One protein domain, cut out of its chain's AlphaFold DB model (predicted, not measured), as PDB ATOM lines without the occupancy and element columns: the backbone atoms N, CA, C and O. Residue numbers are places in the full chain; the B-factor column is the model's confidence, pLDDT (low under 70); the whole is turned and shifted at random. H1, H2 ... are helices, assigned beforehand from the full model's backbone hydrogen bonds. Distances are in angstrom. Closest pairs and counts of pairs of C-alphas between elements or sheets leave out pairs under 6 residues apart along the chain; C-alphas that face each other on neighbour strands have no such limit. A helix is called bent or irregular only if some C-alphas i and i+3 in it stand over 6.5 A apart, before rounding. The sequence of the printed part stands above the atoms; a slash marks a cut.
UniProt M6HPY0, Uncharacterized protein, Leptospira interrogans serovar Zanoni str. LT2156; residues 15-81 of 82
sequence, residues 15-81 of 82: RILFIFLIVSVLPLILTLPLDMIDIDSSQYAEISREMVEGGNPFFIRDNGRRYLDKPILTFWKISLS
ATOM      1  N   ARG A  15     270.200 463.065 364.377       92.44
ATOM      2  CA  ARG A  15     270.582 461.763 364.956       92.44
ATOM      3  C   ARG A  15     271.604 461.905 366.081       92.44
ATOM      4  O   ARG A  15     271.488 461.238 367.101       92.44
ATOM      5  N   ILE A  16     272.585 462.785 365.895       94.75
ATOM      6  CA  ILE A  16     273.625 463.055 366.891       94.75
ATOM      7  C   ILE A  16     273.001 463.732 368.115       94.75
ATOM      8  O   ILE A  16     273.319 463.365 369.242       94.75
ATOM      9  N   LEU A  17     272.054 464.651 367.904       94.00
ATOM     10  CA  LEU A  17     271.305 465.281 368.993       94.00
ATOM     11  C   LEU A  17     270.527 464.247 369.828       94.00
ATOM     12  O   LEU A  17     270.591 464.283 371.054       94.00
ATOM     13  N   PHE A  18     269.858 463.285 369.185       95.50
ATOM     14  CA  PHE A  18     269.173 462.200 369.896       95.50
ATOM     15  C   PHE A  18     270.129 461.289 370.668       95.50
ATOM     16  O   PHE A  18     269.800 460.880 371.778       95.50
ATOM     17  N   ILE A  19     271.314 460.999 370.125       96.50
ATOM     18  CA  ILE A  19     272.332 460.227 370.848       96.50
ATOM     19  C   ILE A  19     272.751 460.970 372.120       96.50
ATOM     20  O   ILE A  19     272.756 460.369 373.192       96.50
ATOM     21  N   PHE A  20     273.032 462.276 372.038       96.12
ATOM     22  CA  PHE A  20     273.362 463.070 373.225       96.12
ATOM     23  C   PHE A  20     272.224 463.097 374.244       96.12
ATOM     24  O   PHE A  20     272.474 462.945 375.439       96.12
ATOM     25  N   LEU A  21     270.979 463.226 373.779       96.00
ATOM     26  CA  LEU A  21     269.813 463.193 374.654       96.00
ATOM     27  C   LEU A  21     269.723 461.856 375.402       96.00
ATOM     28  O   LEU A  21     269.621 461.852 376.626       96.00
ATOM     29  N   ILE A  22     269.837 460.729 374.694       96.50
ATOM     30  CA  ILE A  22     269.792 459.391 375.301       96.50
ATOM     31  C   ILE A  22     270.912 459.229 376.329       96.50
ATOM     32  O   ILE A  22     270.645 458.819 377.454       96.50
ATOM     33  N   VAL A  23     272.147 459.594 375.978       96.62
ATOM     34  CA  VAL A  23     273.296 459.487 376.890       96.62
ATOM     35  C   VAL A  23     273.111 460.361 378.135       96.62
ATOM     36  O   VAL A  23     273.490 459.938 379.221       96.62
ATOM     37  N   SER A  24     272.491 461.540 378.011       94.19
ATOM     38  CA  SER A  24     272.226 462.423 379.158       94.19
ATOM     39  C   SER A  24     271.121 461.913 380.090       94.19
ATOM     40  O   SER A  24     271.191 462.131 381.296       94.19
ATOM     41  N   VAL A  25     270.116 461.217 379.548       94.94
ATOM     42  CA  VAL A  25     268.962 460.719 380.315       94.94
ATOM     43  C   VAL A  25     269.224 459.333 380.901       94.94
ATOM     44  O   VAL A  25     268.682 459.000 381.951       94.94
ATOM     45  N   LEU A  26     270.075 458.524 380.265       95.50
ATOM     46  CA  LEU A  26     270.345 457.149 380.684       95.50
ATOM     47  C   LEU A  26     270.754 457.021 382.167       95.50
ATOM     48  O   LEU A  26     270.183 456.161 382.840       95.50
ATOM     49  N   PRO A  27     271.655 457.862 382.725       91.69
ATOM     50  CA  PRO A  27     272.005 457.787 384.140       91.69
ATOM     51  C   PRO A  27     270.798 457.984 385.057       91.69
ATOM     52  O   PRO A  27     270.669 457.239 386.019       91.69
ATOM     53  N   LEU A  28     269.883 458.904 384.718       88.56
ATOM     54  CA  LEU A  28     268.691 459.185 385.525       88.56
ATOM     55  C   LEU A  28     267.829 457.937 385.717       88.56
ATOM     56  O   LEU A  28     267.276 457.745 386.788       88.56
ATOM     57  N   ILE A  29     267.721 457.076 384.701       89.88
ATOM     58  CA  ILE A  29     266.913 455.851 384.786       89.88
ATOM     59  C   ILE A  29     267.656 454.766 385.576       89.88
ATOM     60  O   ILE A  29     267.043 454.037 386.349       89.88
ATOM     61  N   LEU A  30     268.974 454.659 385.390       93.31
ATOM     62  CA  LEU A  30     269.783 453.601 385.999       93.31
ATOM     63  C   LEU A  30     270.063 453.817 387.490       93.31
ATOM     64  O   LEU A  30     270.375 452.851 388.181       93.31
ATOM     65  N   THR A  31     269.979 455.051 387.984       88.75
ATOM     66  CA  THR A  31     270.284 455.369 389.387       88.75
ATOM     67  C   THR A  31     269.057 455.481 390.283       88.75
ATOM     68  O   THR A  31     269.221 455.702 391.475       88.75
ATOM     69  N   LEU A  32     267.832 455.359 389.758       85.38
ATOM     70  CA  LEU A  32     266.625 455.486 390.579       85.38
ATOM     71  C   LEU A  32     266.278 454.180 391.327       85.38
ATOM     72  O   LEU A  32     266.327 453.110 390.719       85.38
ATOM     73  N   PRO A  33     265.835 454.257 392.602       85.38
ATOM     74  CA  PRO A  33     265.799 455.454 393.446       85.38
ATOM     75  C   PRO A  33     267.184 455.759 394.042       85.38
ATOM     76  O   PRO A  33     267.835 454.875 394.593       85.38
ATOM     77  N   LEU A  34     267.612 457.020 393.950       84.06
ATOM     78  CA  LEU A  34     268.832 457.504 394.593       84.06
ATOM     79  C   LEU A  34     268.447 458.347 395.805       84.06
ATOM     80  O   LEU A  34     267.654 459.281 395.670       84.06
ATOM     81  N   ASP A  35     269.038 458.046 396.957       85.81
ATOM     82  CA  ASP A  35     268.871 458.869 398.151       85.81
ATOM     83  C   ASP A  35     269.520 460.249 397.977       85.81
ATOM     84  O   ASP A  35     270.500 460.428 397.246       85.81
ATOM     85  N   MET A  36     268.988 461.245 398.689       84.69
ATOM     86  CA  MET A  36     269.615 462.561 398.765       84.69
ATOM     87  C   MET A  36     270.857 462.495 399.655       84.69
ATOM     88  O   MET A  36     270.771 462.254 400.854       84.69
ATOM     89  N   ILE A  37     272.023 462.708 399.049       86.50
ATOM     90  CA  ILE A  37     273.324 462.642 399.738       86.50
ATOM     91  C   ILE A  37     273.771 464.030 400.213       86.50
ATOM     92  O   ILE A  37     274.486 464.166 401.204       86.50
ATOM     93  N   ASP A  38     273.369 465.067 399.486       92.81
ATOM     94  CA  ASP A  38     273.793 466.440 399.717       92.81
ATOM     95  C   ASP A  38     272.920 467.143 400.772       92.81
ATOM     96  O   ASP A  38     271.697 466.965 400.812       92.81
ATOM     97  N   ILE A  39     273.558 467.944 401.631       93.00
ATOM     98  CA  ILE A  39     272.898 468.589 402.772       93.00
ATOM     99  C   ILE A  39     271.910 469.668 402.331       93.00
ATOM    100  O   ILE A  39     270.799 469.716 402.856       93.00
ATOM    101  N   ASP A  40     272.270 470.477 401.332       92.75
ATOM    102  CA  ASP A  40     271.402 471.543 400.829       92.75
ATOM    103  C   ASP A  40     270.191 470.932 400.118       92.75
ATOM    104  O   ASP A  40     269.053 471.360 400.311       92.75
ATOM    105  N   SER A  41     270.427 469.870 399.344       92.81
ATOM    106  CA  SER A  41     269.377 469.124 398.646       92.81
ATOM    107  C   SER A  41     268.374 468.510 399.626       92.81
ATOM    108  O   SER A  41     267.163 468.678 399.459       92.81
ATOM    109  N   SER A  42     268.879 467.869 400.683       94.31
ATOM    110  CA  SER A  42     268.065 467.279 401.751       94.31
ATOM    111  C   SER A  42     267.270 468.341 402.512       94.31
ATOM    112  O   SER A  42     266.076 468.173 402.749       94.31
ATOM    113  N   GLN A  43     267.903 469.473 402.840       95.62
ATOM    114  CA  GLN A  43     267.235 470.590 403.505       95.62
ATOM    115  C   GLN A  43     266.108 471.156 402.635       95.62
ATOM    116  O   GLN A  43     265.003 471.392 403.121       95.62
ATOM    117  N   TYR A  44     266.345 471.360 401.337       96.00
ATOM    118  CA  TYR A  44     265.325 471.905 400.440       96.00
ATOM    119  C   TYR A  44     264.157 470.943 400.240       96.00
ATOM    120  O   TYR A  44     263.016 471.402 400.145       96.00
ATOM    121  N   ALA A  45     264.417 469.636 400.205       95.69
ATOM    122  CA  ALA A  45     263.366 468.627 400.194       95.69
ATOM    123  C   ALA A  45     262.515 468.691 401.464       95.69
ATOM    124  O   ALA A  45     261.294 468.765 401.360       95.69
ATOM    125  N   GLU A  46     263.139 468.757 402.640       96.19
ATOM    126  CA  GLU A  46     262.421 468.810 403.917       96.19
ATOM    127  C   GLU A  46     261.579 470.084 404.063       96.19
ATOM    128  O   GLU A  46     260.398 470.013 404.400       96.19
ATOM    129  N   ILE A  47     262.134 471.246 403.703       97.25
ATOM    130  CA  ILE A  47     261.388 472.515 403.679       97.25
ATOM    131  C   ILE A  47     260.163 472.411 402.757       97.25
ATOM    132  O   ILE A  47     259.078 472.902 403.074       97.25
ATOM    133  N   SER A  48     260.329 471.781 401.593       97.62
ATOM    134  CA  SER A  48     259.255 471.635 400.604       97.62
ATOM    135  C   SER A  48     258.190 470.637 401.060       97.62
ATOM    136  O   SER A  48     257.007 470.871 400.809       97.62
ATOM    137  N   ARG A  49     258.591 469.580 401.777       96.88
ATOM    138  CA  ARG A  49     257.698 468.628 402.450       96.88
ATOM    139  C   ARG A  49     256.873 469.323 403.530       96.88
ATOM    140  O   ARG A  49     255.648 469.238 403.498       96.88
ATOM    141  N   GLU A  50     257.513 470.081 404.427       97.50
ATOM    142  CA  GLU A  50     256.827 470.872 405.462       97.50
ATOM    143  C   GLU A  50     255.833 471.873 404.855       97.50
ATOM    144  O   GLU A  50     254.757 472.098 405.410       97.50
ATOM    145  N   MET A  51     256.168 472.473 403.710       96.88
ATOM    146  CA  MET A  51     255.286 473.403 403.003       96.88
ATOM    147  C   MET A  51     254.024 472.716 402.460       96.88
ATOM    148  O   MET A  51     252.928 473.269 402.591       96.88
ATOM    149  N   VAL A  52     254.172 471.523 401.869       97.62
ATOM    150  CA  VAL A  52     253.053 470.720 401.348       97.62
ATOM    151  C   VAL A  52     252.175 470.224 402.493       97.62
ATOM    152  O   VAL A  52     250.968 470.460 402.482       97.62
ATOM    153  N   GLU A  53     252.770 469.622 403.522       97.38
ATOM    154  CA  GLU A  53     252.042 469.112 404.691       97.38
ATOM    155  C   GLU A  53     251.379 470.224 405.510       97.38
ATOM    156  O   GLU A  53     250.285 470.049 406.045       97.38
ATOM    157  N   GLY A  54     252.017 471.393 405.589       94.88
ATOM    158  CA  GLY A  54     251.484 472.566 406.274       94.88
ATOM    159  C   GLY A  54     250.346 473.265 405.528       94.88
ATOM    160  O   GLY A  54     249.708 474.148 406.105       94.88
ATOM    161  N   GLY A  55     250.096 472.922 404.257       95.75
ATOM    162  CA  GLY A  55     249.016 473.489 403.444       95.75
ATOM    163  C   GLY A  55     249.134 474.997 403.185       95.75
ATOM    164  O   GLY A  55     248.157 475.634 402.790       95.75
ATOM    165  N   ASN A  56     250.309 475.590 403.420       95.00
ATOM    166  CA  ASN A  56     250.549 477.017 403.238       95.00
ATOM    167  C   ASN A  56     251.780 477.241 402.347       95.00
ATOM    168  O   ASN A  56     252.906 477.245 402.850       95.00
ATOM    169  N   PRO A  57     251.586 477.518 401.045       94.50
ATOM    170  CA  PRO A  57     252.690 477.662 400.102       94.50
ATOM    171  C   PRO A  57     253.536 478.919 400.338       94.50
ATOM    172  O   PRO A  57     254.559 479.078 399.686       94.50
ATOM    173  N   PHE A  58     253.138 479.833 401.228       95.62
ATOM    174  CA  PHE A  58     253.879 481.066 401.520       95.62
ATOM    175  C   PHE A  58     254.662 481.004 402.832       95.62
ATOM    176  O   PHE A  58     255.437 481.917 403.129       95.62
ATOM    177  N   PHE A  59     254.464 479.957 403.635       95.25
ATOM    178  CA  PHE A  59     255.102 479.828 404.936       95.25
ATOM    179  C   PHE A  59     256.234 478.804 404.890       95.25
ATOM    180  O   PHE A  59     256.024 477.607 405.041       95.25
ATOM    181  N   ILE A  60     257.450 479.307 404.680       96.19
ATOM    182  CA  ILE A  60     258.657 478.491 404.556       96.19
ATOM    183  C   ILE A  60     259.219 478.191 405.948       96.19
ATOM    184  O   ILE A  60     259.470 479.106 406.748       96.19
ATOM    185  N   ARG A  61     259.432 476.905 406.227       96.69
ATOM    186  CA  ARG A  61     259.973 476.425 407.494       96.69
ATOM    187  C   ARG A  61     261.044 475.375 407.263       96.69
ATOM    188  O   ARG A  61     260.893 474.551 406.376       96.69
ATOM    189  N   ASP A  62     262.082 475.424 408.083       96.81
ATOM    190  CA  ASP A  62     263.112 474.394 408.183       96.81
ATOM    191  C   ASP A  62     263.112 473.852 409.613       96.81
ATOM    192  O   ASP A  62     263.398 474.594 410.567       96.81
ATOM    193  N   ASN A  63     262.741 472.581 409.772       95.06
ATOM    194  CA  ASN A  63     262.569 471.922 411.063       95.06
ATOM    195  C   ASN A  63     261.654 472.738 411.989       95.06
ATOM    196  O   ASN A  63     261.962 473.022 413.154       95.06
ATOM    197  N   GLY A  64     260.544 473.218 411.430       94.25
ATOM    198  CA  GLY A  64     259.557 474.026 412.127       94.25
ATOM    199  C   GLY A  64     259.938 475.487 412.411       94.25
ATOM    200  O   GLY A  64     259.068 476.238 412.873       94.25
ATOM    201  N   ARG A  65     261.163 475.943 412.122       96.06
ATOM    202  CA  ARG A  65     261.581 477.352 412.283       96.06
ATOM    203  C   ARG A  65     261.382 478.133 410.991       96.06
ATOM    204  O   ARG A  65     261.553 477.579 409.919       96.06
ATOM    205  N   ARG A  66     261.060 479.429 411.078       95.56
ATOM    206  CA  ARG A  66     260.934 480.287 409.884       95.56
ATOM    207  C   ARG A  66     262.255 480.330 409.118       95.56
ATOM    208  O   ARG A  66     263.284 480.623 409.720       95.56
ATOM    209  N   TYR A  67     262.189 480.112 407.810       95.31
ATOM    210  CA  TYR A  67     263.341 480.154 406.916       95.31
ATOM    211  C   TYR A  67     263.099 481.188 405.813       95.31
ATOM    212  O   TYR A  67     262.138 481.074 405.059       95.31
ATOM    213  N   LEU A  68     263.938 482.225 405.730       93.19
ATOM    214  CA  LEU A  68     263.783 483.330 404.766       93.19
ATOM    215  C   LEU A  68     265.075 483.632 403.991       93.19
ATOM    216  O   LEU A  68     265.181 484.667 403.338       93.19
ATOM    217  N   ASP A  69     266.046 482.717 404.034       93.81
ATOM    218  CA  ASP A  69     267.380 482.947 403.469       93.81
ATOM    219  C   ASP A  69     267.422 482.759 401.944       93.81
ATOM    220  O   ASP A  69     268.342 483.240 401.277       93.81
ATOM    221  N   LYS A  70     266.439 482.049 401.369       94.00
ATOM    222  CA  LYS A  70     266.361 481.724 399.936       94.00
ATOM    223  C   LYS A  70     264.992 482.077 399.349       94.00
ATOM    224  O   LYS A  70     263.985 482.019 400.054       94.00
ATOM    225  N   PRO A  71     264.931 482.415 398.046       95.00
ATOM    226  CA  PRO A  71     263.675 482.727 397.378       95.00
ATOM    227  C   PRO A  71     262.750 481.507 397.282       95.00
ATOM    228  O   PRO A  71     263.189 480.378 397.066       95.00
ATOM    229  N   ILE A  72     261.443 481.767 397.356       95.88
ATOM    230  CA  ILE A  72     260.411 480.732 397.512       95.88
ATOM    231  C   ILE A  72     260.243 479.796 396.306       95.88
ATOM    232  O   ILE A  72     259.824 478.651 396.457       95.88
ATOM    233  N   LEU A  73     260.611 480.258 395.108       97.12
ATOM    234  CA  LEU A  73     260.407 479.521 393.858       97.12
ATOM    235  C   LEU A  73     261.096 478.148 393.854       97.12
ATOM    236  O   LEU A  73     260.602 477.218 393.220       97.12
ATOM    237  N   THR A  74     262.242 478.011 394.526       95.50
ATOM    238  CA  THR A  74     262.942 476.722 394.623       95.50
ATOM    239  C   THR A  74     262.096 475.699 395.370       95.50
ATOM    240  O   THR A  74     261.913 474.597 394.861       95.50
ATOM    241  N   PHE A  75     261.515 476.090 396.504       97.06
ATOM    242  CA  PHE A  75     260.685 475.207 397.319       97.06
ATOM    243  C   PHE A  75     259.398 474.824 396.593       97.06
ATOM    244  O   PHE A  75     259.082 473.647 396.521       97.06
ATOM    245  N   TRP A  76     258.730 475.767 395.918       97.50
ATOM    246  CA  TRP A  76     257.545 475.443 395.108       97.50
ATOM    247  C   TRP A  76     257.804 474.383 394.039       97.50
ATOM    248  O   TRP A  76     256.971 473.507 393.841       97.50
ATOM    249  N   LYS A  77     258.948 474.444 393.347       97.75
ATOM    250  CA  LYS A  77     259.286 473.451 392.316       97.75
ATOM    251  C   LYS A  77     259.485 472.058 392.907       97.75
ATOM    252  O   LYS A  77     259.071 471.089 392.287       97.75
ATOM    253  N   ILE A  78     260.113 471.971 394.077       96.69
ATOM    254  CA  ILE A  78     260.363 470.700 394.763       96.69
ATOM    255  C   ILE A  78     259.066 470.180 395.404       96.69
ATOM    256  O   ILE A  78     258.802 468.988 395.359       96.69
ATOM    257  N   SER A  79     258.191 471.054 395.906       96.94
ATOM    258  CA  SER A  79     256.867 470.674 396.414       96.94
ATOM    259  C   SER A  79     256.005 469.932 395.385       96.94
ATOM    260  O   SER A  79     255.136 469.174 395.787       96.94
ATOM    261  N   LEU A  80     256.245 470.095 394.076       96.81
ATOM    262  CA  LEU A  80     255.534 469.347 393.026       96.81
ATOM    263  C   LEU A  80     255.894 467.852 392.970       96.81
ATOM    264  O   LEU A  80     255.223 467.111 392.254       96.81
ATOM    265  N   SER A  81     256.958 467.414 393.652       92.56
ATOM    266  CA  SER A  81     257.357 466.001 393.717       92.56
ATOM    267  C   SER A  81     256.888 465.269 394.979       92.56
ATOM    268  O   SER A  81     257.217 464.094 395.125       92.56
TER     269      SER A  81
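AT A GLANCE: This is residues 15 to 81 of the 82 residues of an uncharacterized protein of Leptospira interrogans serovar Zanoni str. LT2156 (UniProt M6HPY0). A helical arm, H1, sticks out from a small compact head, in which the short H3 packs with its end on the middle of H2 and a long link loops from the end of H2 back to H3. The arm, residues 15 to 35, of which 15 to 30 belong to H1, makes the length of the whole. The printed part has 67 residues with three named helices, H1, H2 and H3 in chain order, and no named strand; the class is all helix. It is only just loose, close to extended, with a radius of gyration of the C-alphas of 15.9 A and spans of 49 by 21 by 21 A.

IN THESE COORDINATES: H1 is residues 15 to 30, 22.6 A long, from C-alpha 15 at (270.582, 461.763, 364.956). It has a kink of 29 degrees near residue 24 and is only just irregular: C-alphas 24 and 27 are 6.8 A apart. H2 is residues 39 to 53, 21.0 A long, from C-alpha 39 at (272.898, 468.589, 402.772). H3 is residues 73 to 79, 9.9 A long, and ends with C-alpha 79 at (256.867, 470.674, 396.414).

HOW THE PARTS SIT: H1 touches no helix; it is apart from H2 and from H3. H2 and H3 touch, their closest C-alphas being those of Ser 48 and Ser 79, 4.9 A apart. Their lines are only just about perpendicular, at 71 degrees. Residues 61 to 62 pair with residues 65 to 66, antiparallel. Every O i to N i+4 pair is within hydrogen-bond range in H2 and H3; in H1 10 of 12 are.

THE WHOLE: The C-alphas of Arg 15 and Arg 65, the two farthest apart, are 50.6 A apart. Without the free stretch, the body of 46 residues spans 27 by 21 by 17 A. The link from H1 to H2 is short, with 8 residues; that from H2 to H3 is long, with 19, residues 54 to 72. The printed part has no cut, its mean pLDDT is 94.2, and no printed residue is under 70.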